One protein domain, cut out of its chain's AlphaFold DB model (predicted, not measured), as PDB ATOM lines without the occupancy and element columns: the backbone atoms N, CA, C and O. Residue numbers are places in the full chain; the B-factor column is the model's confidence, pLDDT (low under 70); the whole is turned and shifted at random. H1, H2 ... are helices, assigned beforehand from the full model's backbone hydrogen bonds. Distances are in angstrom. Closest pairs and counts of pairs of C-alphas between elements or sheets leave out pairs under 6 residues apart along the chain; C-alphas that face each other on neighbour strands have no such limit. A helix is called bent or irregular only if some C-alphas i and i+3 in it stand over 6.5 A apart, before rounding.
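Overview. This is residues 22 to 61 of the 74 residues of an uncharacterized protein of hydrothermal vent metagenome (UniProt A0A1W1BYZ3). One long straight helix, H2, makes the length of the model, and the short helix H1 sits near its first turns, set steeply to it, with a loop joining the two into a small head. The second half of H2, from residue 50 on, sticks out from this head as a bare arm. The printed part has 40 residues with two named helices, H1 then H2 along the chain, and no named strand; the class is all helix. The whole is loose, with a radius of gyration of the C-alphas of 12.3 A, and spans 37 by 16 by 13 A.

Arrangement. H1, residues 24 to 31, and H2, residues 40 to 60, only just touch, with 3 pairs of C-alphas within 8 A. The closest C-alphas are those of Cys 27 and Cys 42, 5.3 A apart. H2 touches H1 with residues 42 to 45 alone. Their lines stand at a steep tilt of 68 degrees, only just short of about perpendicular, and they run opposite ways. Their centres are 15.3 A apart. In H2 every O i to N i+4 pair is within hydrogen-bond range; in H1 3 of 4 are.

Along the chain. H1 begins at C-alpha 24, at (136.297, 126.558, 140.454), and has 8 residues. A short link of 8 residues leads to H2, which begins at C-alpha 40, at (130.359, 121.862, 130.730). H2 has 21 residues, measures 30.7 A from first to last C-alpha, and ends at C-alpha 60, at (119.055, 133.140, 156.942). Neither helix is bent.

Size, cuts and confidence. The two C-alphas farthest apart are those of Asn 35 and Lys 61, at 37.6 A. Residues 32 to 37 stand free, and so do residues 50 to 61, of which 50 to 60 belong to H2. The printed part has no cut. The mean pLDDT of the printed part is 74.3, and residues 54 to 61 are under 70.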
ATOM      1  N   ILE A  22     138.896 120.512 135.969       72.19
ATOM      2  CA  ILE A  22     138.681 121.954 135.955       72.19
ATOM      3  C   ILE A  22     138.218 122.369 137.349       72.19
ATOM      4  O   ILE A  22     137.236 121.871 137.895       72.19
ATOM      5  N   THR A  23     138.982 123.261 137.973       72.62
ATOM      6  CA  THR A  23     138.658 123.767 139.309       72.62
ATOM      7  C   THR A  23     137.803 125.026 139.218       72.62
ATOM      8  O   THR A  23     137.873 125.780 138.249       72.62
ATOM      9  N   ALA A  24     137.064 125.322 140.286       71.31
ATOM     10  CA  ALA A  24     136.297 126.558 140.454       71.31
ATOM     11  C   ALA A  24     137.069 127.839 140.087       71.31
ATOM     12  O   ALA A  24     136.542 128.745 139.444       71.31
ATOM     13  N   ALA A  25     138.341 127.908 140.492       75.56
ATOM     14  CA  ALA A  25     139.210 129.047 140.222       75.56
ATOM     15  C   ALA A  25     139.563 129.184 138.732       75.56
ATOM     16  O   ALA A  25     139.842 130.288 138.271       75.56
ATOM     17  N   MET A  26     139.555 128.080 137.980       79.44
ATOM     18  CA  MET A  26     139.736 128.092 136.529       79.44
ATOM     19  C   MET A  26     138.458 128.534 135.817       79.44
ATOM     20  O   MET A  26     138.550 129.351 134.910       79.44
ATOM     21  N   CYS A  27     137.281 128.097 136.272       80.25
ATOM     22  CA  CYS A  27     136.004 128.548 135.712       80.25
ATOM     23  C   CYS A  27     135.809 130.058 135.844       80.25
ATOM     24  O   CYS A  27     135.523 130.712 134.849       80.25
ATOM     25  N   ASN A  28     136.113 130.635 137.013       77.31
ATOM     26  CA  ASN A  28     136.057 132.089 137.203       77.31
ATOM     27  C   ASN A  28     136.992 132.849 136.233       77.31
ATOM     28  O   ASN A  28     136.706 133.978 135.850       77.31
ATOM     29  N   LYS A  29     138.137 132.257 135.859       79.75
ATOM     30  CA  LYS A  29     139.075 132.859 134.895       79.75
ATOM     31  C   LYS A  29     138.587 132.726 133.454       79.75
ATOM     32  O   LYS A  29     138.827 133.629 132.667       79.75
ATOM     33  N   ILE A  30     137.926 131.618 133.127       80.88
ATOM     34  CA  ILE A  30     137.316 131.377 131.814       80.88
ATOM     35  C   ILE A  30     136.114 132.311 131.617       80.88
ATOM     36  O   ILE A  30     135.987 132.909 130.562       80.88
ATOM     37  N   GLU A  31     135.278 132.498 132.640       77.50
ATOM     38  CA  GLU A  31     134.138 133.429 132.613       77.50
ATOM     39  C   GLU A  31     134.556 134.900 132.513       77.50
ATOM     40  O   GLU A  31     133.805 135.721 131.991       77.50
ATOM     41  N   ALA A  32     135.755 135.244 132.992       80.00
ATOM     42  CA  ALA A  32     136.306 136.588 132.854       80.00
ATOM     43  C   ALA A  32     136.736 136.920 131.411       80.00
ATOM     44  O   ALA A  32     136.920 138.098 131.096       80.00
ATOM     45  N   ASP A  33     136.898 135.915 130.541       82.50
ATOM     46  CA  ASP A  33     137.203 136.106 129.123       82.50
ATOM     47  C   ASP A  33     135.917 136.001 128.275       82.50
ATOM     48  O   ASP A  33     135.344 134.917 128.144       82.50
ATOM     49  N   PRO A  34     135.461 137.101 127.644       73.19
ATOM     50  CA  PRO A  34     134.224 137.117 126.861       73.19
ATOM     51  C   PRO A  34     134.279 136.271 125.578       73.19
ATOM     52  O   PRO A  34     133.235 136.025 124.977       73.19
ATOM     53  N   ASN A  35     135.464 135.824 125.145       83.31
ATOM     54  CA  ASN A  35     135.631 134.987 123.953       83.31
ATOM     55  C   ASN A  35     135.911 133.515 124.287       83.31
ATOM     56  O   ASN A  35     136.059 132.695 123.374       83.31
ATOM     57  N   ALA A  36     136.007 133.159 125.569       78.06
ATOM     58  CA  ALA A  36     136.343 131.803 125.963       78.06
ATOM     59  C   ALA A  36     135.131 130.865 125.868       78.06
ATOM     60  O   ALA A  36     134.013 131.172 126.288       78.06
ATOM     61  N   GLN A  37     135.357 129.668 125.329       81.12
ATOM     62  CA  GLN A  37     134.346 128.615 125.338       81.12
ATOM     63  C   GLN A  37     134.243 128.026 126.741       81.12
ATOM     64  O   GLN A  37     135.174 127.379 127.215       81.12
ATOM     65  N   ILE A  38     133.097 128.240 127.388       81.88
ATOM     66  CA  ILE A  38     132.828 127.742 128.739       81.88
ATOM     67  C   ILE A  38     132.597 126.218 128.697       81.88
ATOM     68  O   ILE A  38     131.590 125.779 128.121       81.88
ATOM     69  N   PRO A  39     133.473 125.407 129.327       81.69
ATOM     70  CA  PRO A  39     133.316 123.956 129.419       81.69
ATOM     71  C   PRO A  39     132.080 123.563 130.238       81.69
ATOM     72  O   PRO A  39     131.664 124.296 131.136       81.69
ATOM     73  N   GLN A  40     131.517 122.377 129.979       80.44
ATOM     74  CA  GLN A  40     130.359 121.862 130.730       80.44
ATOM     75  C   GLN A  40     130.607 121.813 132.245       80.44
ATOM     76  O   GLN A  40     129.744 122.247 133.001       80.44
ATOM     77  N   GLU A  41     131.809 121.408 132.676       78.56
ATOM     78  CA  GLU A  41     132.188 121.357 134.099       78.56
ATOM     79  C   GLU A  41     132.012 122.713 134.807       78.56
ATOM     80  O   GLU A  41     131.583 122.765 135.957       78.56
ATOM     81  N   CYS A  42     132.271 123.823 134.108       79.06
ATOM     82  CA  CYS A  42     132.073 125.165 134.655       79.06
ATOM     83  C   CYS A  42     130.602 125.581 134.695       79.06
ATOM     84  O   CYS A  42     130.172 126.211 135.658       79.06
ATOM     85  N   ARG A  43     129.811 125.189 133.689       79.12
ATOM     86  CA  ARG A  43     128.363 125.461 133.668       79.12
ATOM     87  C   ARG A  43     127.631 124.741 134.791       79.12
ATOM     88  O   ARG A  43     126.672 125.273 135.338       79.12
ATOM     89  N   ASP A  44     128.056 123.526 135.113       81.00
ATOM     90  CA  ASP A  44     127.450 122.760 136.196       81.00
ATOM     91  C   ASP A  44     127.908 123.273 137.568       81.00
ATOM     92  O   ASP A  44     127.094 123.351 138.490       81.00
ATOM     93  N   TYR A  45     129.157 123.738 137.682       73.62
ATOM     94  CA  TYR A  45     129.642 124.428 138.879       73.62
ATOM     95  C   TYR A  45     128.867 125.723 139.183       73.62
ATOM     96  O   TYR A  45     128.575 126.004 140.347       73.62
ATOM     97  N   ASP A  46     128.496 126.493 138.155       75.69
ATOM     98  CA  ASP A  46     127.667 127.696 138.309       75.69
ATOM     99  C   ASP A  46     126.273 127.368 138.873       75.69
ATOM    100  O   ASP A  46     125.838 127.968 139.858       75.69
ATOM    101  N   LYS A  47     125.613 126.324 138.350       78.38
ATOM    102  CA  LYS A  47     124.320 125.848 138.878       78.38
ATOM    103  C   LYS A  47     124.414 125.410 140.339       78.38
ATOM    104  O   LYS A  47     123.528 125.727 141.130       78.38
ATOM    105  N   GLU A  48     125.471 124.688 140.707       78.06
ATOM    106  CA  GLU A  48     125.684 124.233 142.085       78.06
ATOM    107  C   GLU A  48     125.916 125.413 143.041       78.06
ATOM    108  O   GLU A  48     125.357 125.454 144.140       78.06
ATOM    109  N   LYS A  49     126.712 126.405 142.621       73.94
ATOM    110  CA  LYS A  49     126.909 127.652 143.370       73.94
ATOM    111  C   LYS A  49     125.608 128.422 143.545       73.94
ATOM    112  O   LYS A  49     125.338 128.889 144.650       73.94
ATOM    113  N   ALA A  50     124.828 128.556 142.475       73.81
ATOM    114  CA  ALA A  50     123.543 129.233 142.505       73.81
ATOM    115  C   ALA A  50     122.604 128.546 143.503       73.81
ATOM    116  O   ALA A  50     122.110 129.202 144.415       73.81
ATOM    117  N   ALA A  51     122.449 127.220 143.414       76.88
ATOM    118  CA  ALA A  51     121.644 126.438 144.353       76.88
ATOM    119  C   ALA A  51     122.088 126.643 145.812       76.88
ATOM    120  O   ALA A  51     121.271 126.989 146.658       76.88
ATOM    121  N   LYS A  52     123.398 126.563 146.094       76.44
ATOM    122  CA  LYS A  52     123.948 126.825 147.437       76.44
ATOM    123  C   LYS A  52     123.671 128.241 147.940       76.44
ATOM    124  O   LYS A  52     123.470 128.430 149.136       76.44
ATOM    125  N   ALA A  53     123.694 129.241 147.060       72.06
ATOM    126  CA  ALA A  53     123.377 130.615 147.432       72.06
ATOM    127  C   ALA A  53     121.891 130.773 147.784       72.06
ATOM    128  O   ALA A  53     121.578 131.439 148.768       72.06
ATOM    129  N   PHE A  54     120.990 130.135 147.030       66.38
ATOM    130  CA  PHE A  54     119.557 130.145 147.331       66.38
ATOM    131  C   PHE A  54     119.240 129.397 148.626       66.38
ATOM    132  O   PHE A  54     118.563 129.957 149.485       66.38
ATOM    133  N   ASP A  55     119.795 128.201 148.819       67.56
ATOM    134  CA  ASP A  55     119.584 127.413 150.039       67.56
ATOM    135  C   ASP A  55     120.095 128.152 151.284       67.56
ATOM    136  O   ASP A  55     119.427 128.176 152.316       67.56
ATOM    137  N   LYS A  56     121.231 128.854 151.176       61.81
ATOM    138  CA  LYS A  56     121.755 129.681 152.273       61.81
ATOM    139  C   LYS A  56     120.830 130.853 152.620       61.81
ATOM    140  O   LYS A  56     120.681 131.197 153.789       61.81
ATOM    141  N   VAL A  57     120.193 131.467 151.622       59.62
ATOM    142  CA  VAL A  57     119.223 132.550 151.850       59.62
ATOM    143  C   VAL A  57     117.945 132.026 152.513       59.62
ATOM    144  O   VAL A  57     117.348 132.749 153.307       59.62
ATOM    145  N   VAL A  58     117.542 130.781 152.241       57.50
ATOM    146  CA  VAL A  58     116.378 130.150 152.890       57.50
ATOM    147  C   VAL A  58     116.620 129.909 154.385       57.50
ATOM    148  O   VAL A  58     115.691 130.081 155.176       57.50
ATOM    149  N   ASP A  59     117.850 129.579 154.792       58.97
ATOM    150  CA  ASP A  59     118.198 129.432 156.214       58.97
ATOM    151  C   ASP A  59     118.279 130.787 156.946       58.97
ATOM    152  O   ASP A  59     117.763 130.915 158.058       58.97
ATOM    153  N   ASP A  60     118.846 131.822 156.312       57.03
ATOM    154  CA  ASP A  60     119.055 133.140 156.942       57.03
ATOM    155  C   ASP A  60     117.827 134.079 156.867       57.03
ATOM    156  O   ASP A  60     117.732 135.047 157.626       57.03
ATOM    157  N   LYS A  61     116.859 133.821 155.974       55.84
ATOM    158  CA  LYS A  61     115.624 134.614 155.819       55.84
ATOM    159  C   LYS A  61     114.368 133.744 155.868       55.84
ATOM    160  O   LYS A  61     113.579 133.714 154.927       55.84
TER     161      LYS A  61